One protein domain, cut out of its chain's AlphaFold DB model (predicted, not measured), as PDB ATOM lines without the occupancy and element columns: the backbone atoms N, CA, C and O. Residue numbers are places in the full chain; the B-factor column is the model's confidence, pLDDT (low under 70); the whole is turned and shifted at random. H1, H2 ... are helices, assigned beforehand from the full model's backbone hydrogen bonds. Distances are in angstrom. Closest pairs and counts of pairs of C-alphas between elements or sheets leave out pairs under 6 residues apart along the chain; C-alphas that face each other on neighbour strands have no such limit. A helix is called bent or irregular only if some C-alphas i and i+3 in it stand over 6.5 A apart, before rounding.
ATOM      1  N   ILE A   2     301.020 314.160 236.384       52.75
ATOM      2  CA  ILE A   2     302.077 313.882 237.377       52.75
ATOM      3  C   ILE A   2     303.514 314.210 236.884       52.75
ATOM      4  O   ILE A   2     304.268 314.790 237.657       52.75
ATOM      5  N   PRO A   3     303.914 313.951 235.615       55.78
ATOM      6  CA  PRO A   3     305.305 314.177 235.190       55.78
ATOM      7  C   PRO A   3     305.698 315.658 235.088       55.78
ATOM      8  O   PRO A   3     306.767 316.046 235.540       55.78
ATOM      9  N   ALA A   4     304.816 316.505 234.545       49.22
ATOM     10  CA  ALA A   4     305.089 317.936 234.384       49.22
ATOM     11  C   ALA A   4     305.199 318.676 235.732       49.22
ATOM     12  O   ALA A   4     305.991 319.604 235.852       49.22
ATOM     13  N   GLY A   5     304.450 318.239 236.753       55.22
ATOM     14  CA  GLY A   5     304.545 318.793 238.107       55.22
ATOM     15  C   GLY A   5     305.848 318.427 238.826       55.22
ATOM     16  O   GLY A   5     306.372 319.243 239.574       55.22
ATOM     17  N   LEU A   6     306.401 317.238 238.561       54.25
ATOM     18  CA  LEU A   6     307.700 316.817 239.101       54.25
ATOM     19  C   LEU A   6     308.873 317.559 238.438       54.25
ATOM     20  O   LEU A   6     309.819 317.917 239.128       54.25
ATOM     21  N   ILE A   7     308.778 317.854 237.135       55.78
ATOM     22  CA  ILE A   7     309.776 318.660 236.405       55.78
ATOM     23  C   ILE A   7     309.732 320.130 236.852       55.78
ATOM     24  O   ILE A   7     310.773 320.752 237.035       55.78
ATOM     25  N   ALA A   8     308.540 320.682 237.105       52.31
ATOM     26  CA  ALA A   8     308.400 322.034 237.654       52.31
ATOM     27  C   ALA A   8     309.009 322.176 239.063       52.31
ATOM     28  O   ALA A   8     309.378 323.277 239.460       52.31
ATOM     29  N   LEU A   9     309.138 321.066 239.799       53.88
ATOM     30  CA  LEU A   9     309.813 321.000 241.095       53.88
ATOM     31  C   LEU A   9     311.350 321.001 240.982       53.88
ATOM     32  O   LEU A   9     312.017 321.224 241.989       53.88
ATOM     33  N   GLN A  10     311.906 320.739 239.791       56.53
ATOM     34  CA  GLN A  10     313.348 320.699 239.501       56.53
ATOM     35  C   GLN A  10     313.918 322.039 238.988       56.53
ATOM     36  O   GLN A  10     315.015 322.079 238.453       56.53
ATOM     37  N   PRO A  11     313.263 323.171 239.282       56.72
ATOM     38  CA  PRO A  11     313.323 324.434 238.514       56.72
ATOM     39  C   PRO A  11     313.778 324.393 237.036       56.72
ATOM     40  O   PRO A  11     314.302 325.386 236.527       56.72
ATOM     41  N   ASP A  12     313.528 323.302 236.304       66.81
ATOM     42  CA  ASP A  12     314.016 323.120 234.933       66.81
ATOM     43  C   ASP A  12     313.008 323.670 233.916       66.81
ATOM     44  O   ASP A  12     312.236 322.938 233.283       66.81
ATOM     45  N   LEU A  13     313.017 324.998 233.755       66.81
ATOM     46  CA  LEU A  13     312.201 325.716 232.765       66.81
ATOM     47  C   LEU A  13     312.374 325.115 231.357       66.81
ATOM     48  O   LEU A  13     311.405 324.932 230.619       66.81
ATOM     49  N   ASP A  14     313.608 324.750 231.025       66.31
ATOM     50  CA  ASP A  14     314.016 324.295 229.701       66.31
ATOM     51  C   ASP A  14     313.411 322.918 229.374       66.31
ATOM     52  O   ASP A  14     312.810 322.711 228.315       66.31
ATOM     53  N   GLY A  15     313.468 321.992 230.337       69.81
ATOM     54  CA  GLY A  15     312.857 320.666 230.229       69.81
ATOM     55  C   GLY A  15     311.329 320.718 230.160       69.81
ATOM     56  O   GLY A  15     310.709 319.950 229.413       69.81
ATOM     57  N   ALA A  16     310.701 321.653 230.880       72.81
ATOM     58  CA  ALA A  16     309.254 321.854 230.833       72.81
ATOM     59  C   ALA A  16     308.788 322.341 229.450       72.81
ATOM     60  O   ALA A  16     307.844 321.778 228.888       72.81
ATOM     61  N   VAL A  17     309.479 323.331 228.871       75.75
ATOM     62  CA  VAL A  17     309.173 323.853 227.528       75.75
ATOM     63  C   VAL A  17     309.280 322.743 226.485       75.75
ATOM     64  O   VAL A  17     308.345 322.550 225.705       75.75
ATOM     65  N   PHE A  18     310.348 321.941 226.504       75.75
ATOM     66  CA  PHE A  18     310.479 320.843 225.544       75.75
ATOM     67  C   PHE A  18     309.448 319.751 225.731       75.75
ATOM     68  O   PHE A  18     308.912 319.258 224.745       75.75
ATOM     69  N   THR A  19     309.104 319.404 226.969       77.94
ATOM     70  CA  THR A  19     308.050 318.416 227.229       77.94
ATOM     71  C   THR A  19     306.711 318.869 226.647       77.94
ATOM     72  O   THR A  19     305.995 318.061 226.055       77.94
ATOM     73  N   ILE A  20     306.384 320.162 226.749       81.38
ATOM     74  CA  ILE A  20     305.181 320.737 226.133       81.38
ATOM     75  C   ILE A  20     305.271 320.670 224.608       81.38
ATOM     76  O   ILE A  20     304.317 320.231 223.967       81.38
ATOM     77  N   ILE A  21     306.408 321.052 224.022       81.62
ATOM     78  CA  ILE A  21     306.613 320.978 222.570       81.62
ATOM     79  C   ILE A  21     306.459 319.524 222.089       81.62
ATOM     80  O   ILE A  21     305.704 319.269 221.149       81.62
ATOM     81  N   TYR A  22     307.083 318.555 222.766       80.62
ATOM     82  CA  TYR A  22     306.932 317.127 222.477       80.62
ATOM     83  C   TYR A  22     305.474 316.680 222.563       80.62
ATOM     84  O   TYR A  22     304.978 316.028 221.646       80.62
ATOM     85  N   ALA A  23     304.762 317.059 223.626       82.06
ATOM     86  CA  ALA A  23     303.357 316.710 223.796       82.06
ATOM     87  C   ALA A  23     302.484 317.281 222.668       82.06
ATOM     88  O   ALA A  23     301.653 316.560 222.117       82.06
ATOM     89  N   LEU A  24     302.700 318.539 222.273       83.62
ATOM     90  CA  LEU A  24     301.978 319.166 221.163       83.62
ATOM     91  C   LEU A  24     302.236 318.450 219.833       83.62
ATOM     92  O   LEU A  24     301.291 318.231 219.077       83.62
ATOM     93  N   PHE A  25     303.475 318.027 219.566       81.62
ATOM     94  CA  PHE A  25     303.794 317.242 218.368       81.62
ATOM     95  C   PHE A  25     303.124 315.867 218.371       81.62
ATOM     96  O   PHE A  25     302.578 315.453 217.349       81.62
ATOM     97  N   VAL A  26     303.108 315.164 219.504       81.56
ATOM     98  CA  VAL A  26     302.403 313.876 219.609       81.56
ATOM     99  C   VAL A  26     300.902 314.056 219.384       81.56
ATOM    100  O   VAL A  26     300.297 313.279 218.648       81.56
ATOM    101  N   LEU A  27     300.301 315.104 219.954       83.75
ATOM    102  CA  LEU A  27     298.888 315.430 219.740       83.75
ATOM    103  C   LEU A  27     298.599 315.794 218.279       83.75
ATOM    104  O   LEU A  27     297.577 315.378 217.733       83.75
ATOM    105  N   PHE A  28     299.507 316.521 217.624       84.06
ATOM    106  CA  PHE A  28     299.417 316.805 216.195       84.06
ATOM    107  C   PHE A  28     299.399 315.514 215.365       84.06
ATOM    108  O   PHE A  28     298.506 315.326 214.541       84.06
ATOM    109  N   LEU A  29     300.320 314.582 215.637       79.88
ATOM    110  CA  LEU A  29     300.364 313.276 214.967       79.88
ATOM    111  C   LEU A  29     299.140 312.402 215.272       79.88
ATOM    112  O   LEU A  29     298.737 311.598 214.433       79.88
ATOM    113  N   ALA A  30     298.516 312.578 216.437       80.75
ATOM    114  CA  ALA A  30     297.260 311.923 216.792       80.75
ATOM    115  C   ALA A  30     296.038 312.485 216.033       80.75
ATOM    116  O   ALA A  30     294.941 311.946 216.175       80.75
ATOM    117  N   GLY A  31     296.211 313.533 215.215       79.94
ATOM    118  CA  GLY A  31     295.160 314.128 214.386       79.94
ATOM    119  C   GLY A  31     294.572 315.428 214.939       79.94
ATOM    120  O   GLY A  31     293.526 315.875 214.468       79.94
ATOM    121  N   MET A  32     295.211 316.056 215.933       85.31
ATOM    122  CA  MET A  32     294.756 317.344 216.455       85.31
ATOM    123  C   MET A  32     294.912 318.447 215.400       85.31
ATOM    124  O   MET A  32     295.958 318.591 214.768       85.31
ATOM    125  N   SER A  33     293.868 319.261 215.216       85.69
ATOM    126  CA  SER A  33     293.896 320.325 214.210       85.69
ATOM    127  C   SER A  33     294.960 321.388 214.523       85.69
ATOM    128  O   SER A  33     295.093 321.832 215.665       85.69
ATOM    129  N   TRP A  34     295.660 321.869 213.487       82.81
ATOM    130  CA  TRP A  34     296.671 322.933 213.605       82.81
ATOM    131  C   TRP A  34     296.117 324.210 214.259       82.81
ATOM    132  O   TRP A  34     296.829 324.919 214.963       82.81
ATOM    133  N   LYS A  35     294.810 324.464 214.103       86.50
ATOM    134  CA  LYS A  35     294.106 325.592 214.728       86.50
ATOM    135  C   LYS A  35     294.165 325.547 216.258       86.50
ATOM    136  O   LYS A  35     294.326 326.590 216.879       86.50
ATOM    137  N   ILE A  36     294.065 324.358 216.857       84.50
ATOM    138  CA  ILE A  36     294.131 324.185 218.318       84.50
ATOM    139  C   ILE A  36     295.555 324.453 218.814       84.50
ATOM    140  O   ILE A  36     295.731 325.138 219.816       84.50
ATOM    141  N   ILE A  37     296.567 323.984 218.079       83.50
ATOM    142  CA  ILE A  37     297.980 324.236 218.402       83.50
ATOM    143  C   ILE A  37     298.278 325.735 218.327       83.50
ATOM    144  O   ILE A  37     298.812 326.303 219.277       83.50
ATOM    145  N   CYS A  38     297.868 326.402 217.244       85.12
ATOM    146  CA  CYS A  38     298.006 327.852 217.113       85.12
ATOM    147  C   CYS A  38     297.254 328.608 218.213       85.12
ATOM    148  O   CYS A  38     297.791 329.571 218.750       85.12
ATOM    149  N   GLY A  39     296.046 328.168 218.577       88.00
ATOM    150  CA  GLY A  39     295.278 328.753 219.677       88.00
ATOM    151  C   GLY A  39     295.996 328.631 221.021       88.00
ATOM    152  O   GLY A  39     296.072 329.603 221.768       88.00
ATOM    153  N   PHE A  40     296.593 327.470 221.301       85.50
ATOM    154  CA  PHE A  40     297.385 327.253 222.510       85.50
ATOM    155  C   PHE A  40     298.619 328.164 222.547       85.50
ATOM    156  O   PHE A  40     298.830 328.871 223.531       85.50
ATOM    157  N   ILE A  41     299.380 328.244 221.452       84.94
ATOM    158  CA  ILE A  41     300.545 329.139 221.348       84.94
ATOM    159  C   ILE A  41     300.129 330.609 221.517       84.94
ATOM    160  O   ILE A  41     300.754 331.342 222.281       84.94
ATOM    161  N   ALA A  42     299.044 331.038 220.866       87.19
ATOM    162  CA  ALA A  42     298.523 332.397 220.988       87.19
ATOM    163  C   ALA A  42     298.083 332.724 222.424       87.19
ATOM    164  O   ALA A  42     298.326 333.830 222.908       87.19
ATOM    165  N   SER A  43     297.486 331.760 223.133       86.69
ATOM    166  CA  SER A  43     297.101 331.941 224.536       86.69
ATOM    167  C   SER A  43     298.314 332.152 225.445       86.69
ATOM    168  O   SER A  43     298.303 333.065 226.269       86.69
ATOM    169  N   ILE A  44     299.396 331.392 225.234       84.38
ATOM    170  CA  ILE A  44     300.652 331.554 225.976       84.38
ATOM    171  C   ILE A  44     301.261 332.929 225.700       84.38
ATOM    172  O   ILE A  44     301.630 333.629 226.637       84.38
ATOM    173  N   LEU A  45     301.324 333.344 224.431       84.25
ATOM    174  CA  LEU A  45     301.865 334.651 224.048       84.25
ATOM    175  C   LEU A  45     301.066 335.808 224.662       84.25
ATOM    176  O   LEU A  45     301.652 336.779 225.129       84.25
ATOM    177  N   THR A  46     299.739 335.682 224.719       87.00
ATOM    178  CA  THR A  46     298.867 336.702 225.326       87.00
ATOM    179  C   THR A  46     299.064 336.781 226.843       87.00
ATOM    180  O   THR A  46     299.015 337.862 227.425       87.00
ATOM    181  N   LEU A  47     299.323 335.641 227.489       85.75
ATOM    182  CA  LEU A  47     299.597 335.553 228.924       85.75
ATOM    183  C   LEU A  47     301.054 335.875 229.284       85.75
ATOM    184  O   LEU A  47     301.348 336.055 230.463       85.75
ATOM    185  N   ALA A  48     301.962 335.984 228.310       81.44
ATOM    186  CA  ALA A  48     303.393 336.181 228.547       81.44
ATOM    187  C   ALA A  48     303.727 337.378 229.466       81.44
ATOM    188  O   ALA A  48     304.545 337.194 230.367       81.44
ATOM    189  N   PRO A  49     303.085 338.562 229.351       80.75
ATOM    190  CA  PRO A  49     303.345 339.672 230.271       80.75
ATOM    191  C   PRO A  49     302.930 339.345 231.711       80.75
ATOM    192  O   PRO A  49     303.638 339.669 232.660       80.75
ATOM    193  N   ILE A  50     301.801 338.654 231.886       84.06
ATOM    194  CA  ILE A  50     301.297 338.253 233.206       84.06
ATOM    195  C   ILE A  50     302.231 337.207 233.818       84.06
ATOM    196  O   ILE A  50     302.607 337.322 234.985       84.06
ATOM    197  N   LEU A  51     302.662 336.227 233.019       81.44
ATOM    198  CA  LEU A  51     303.636 335.223 233.432       81.44
ATOM    199  C   LEU A  51     304.959 335.875 233.848       81.44
ATOM    200  O   LEU A  51     305.511 335.516 234.884       81.44
ATOM    201  N   TRP A  52     305.427 336.878 233.103       78.94
ATOM    202  CA  TRP A  52     306.643 337.617 233.430       78.94
ATOM    203  C   TRP A  52     306.534 338.350 234.768       78.94
ATOM    204  O   TRP A  52     307.396 338.203 235.628       78.94
ATOM    205  N   PHE A  53     305.485 339.140 234.989       80.81
ATOM    206  CA  PHE A  53     305.410 339.965 236.198       80.81
ATOM    207  C   PHE A  53     305.023 339.182 237.454       80.81
ATOM    208  O   PHE A  53     305.565 339.477 238.517       80.81
ATOM    209  N   PHE A  54     304.145 338.181 237.342       79.69
ATOM    210  CA  PHE A  54     303.503 337.555 238.505       79.69
ATOM    211  C   PHE A  54     303.893 336.098 238.765       79.69
ATOM    212  O   PHE A  54     303.668 335.624 239.875       79.69
ATOM    213  N   VAL A  55     304.443 335.380 237.779       77.62
ATOM    214  CA  VAL A  55     304.684 333.927 237.892       77.62
ATOM    215  C   VAL A  55     306.166 333.573 237.813       77.62
ATOM    216  O   VAL A  55     306.617 332.700 238.545       77.62
ATOM    217  N   MET A  56     306.934 334.240 236.947       76.81
ATOM    218  CA  MET A  56     308.339 333.904 236.737       76.81
ATOM    219  C   MET A  56     309.229 334.333 237.903       76.81
ATOM    220  O   MET A  56     309.294 335.516 238.263       76.81
ATOM    221  N   GLU A  57     309.992 333.372 238.417       79.81
ATOM    222  CA  GLU A  57     311.048 333.613 239.396       79.81
ATOM    223  C   GLU A  57     312.245 334.349 238.774       79.81
ATOM    224  O   GLU A  57     312.452 334.354 237.556       79.81
TER     225      GLU A  57
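AT A GLANCE: This is residues 2 to 57 of the 220 residues of the protein "Cell wall polymerase" of Vibrio alginolyticus 40B (UniProt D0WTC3). Two long helices, H2 and H3, make an open U, joined by the turn at residues 30 to 33 and near each other only at that closed end. The short helix H1 folds back over the beginning of H2 at the open end of the U, on the side away from H3, whose residues 41 to 47 and 49 to 55 stand free. The printed part has 56 residues with three named helices, in the order H1, H2, H3 along the chain, and no named strand; its class is all helix. The whole is loose, with a radius of gyration of the C-alphas of 12.8 A, and the C-alphas span 35 by 25 by 16 A along their three main axes.

HOW THE PARTS SIT: H1, residues 2 to 8, and H2, residues 13 to 29, form a helical hairpin across a tight link of 4 residues. They touch, and their closest C-alphas, those of Ile 7 and Ala 16, are 6.4 A apart. H2 touches H1 with residues 15 to 19 alone. The two run opposite ways at a steep tilt of 38 degrees, only just steep. H2 and H3, residues 34 to 55, form a second helical hairpin, again across a tight link of 4 residues. They only just touch, with 3 pairs of C-alphas within 8 A. The closest C-alphas are those of Leu 24 and Ile 37, 7.0 A apart. H2 touches H3 with residues 24 to 28 alone, and H3 touches H2 with residues 34 to 37 alone. These helices run opposite ways at a shallow tilt of 17 degrees, and their centres are 14.5 A apart. H1 and H3 are apart. H3 has a kink of 52 degrees near residue 49 and is irregular: the C-alphas of Thr 46 and Pro 49 are 7.3 A apart, and its line is a rough one. In H1 and H2 every O i to N i+4 pair is within hydrogen-bond range; in H3 16 of 18 are.

IN THESE COORDINATES: H1 runs from Ile 2, C-alpha at (302.077, 313.882, 237.377), to Ala 8. H2 runs from Leu 13, C-alpha at (312.201, 325.716, 232.765), to Leu 29, 24.7 A from first to last C-alpha. H3, the longest helix by residues, runs 27.8 A from Trp 34 to Val 55, C-alpha at (304.684, 333.927, 237.892).

THE WHOLE: The two C-alphas farthest apart, those of Gly 31 and Glu 57, are 35.5 A apart. The printed part has no cut, and both links are tight. The mean pLDDT of the printed part is 76.1, and residues 2 to 15 are under 70.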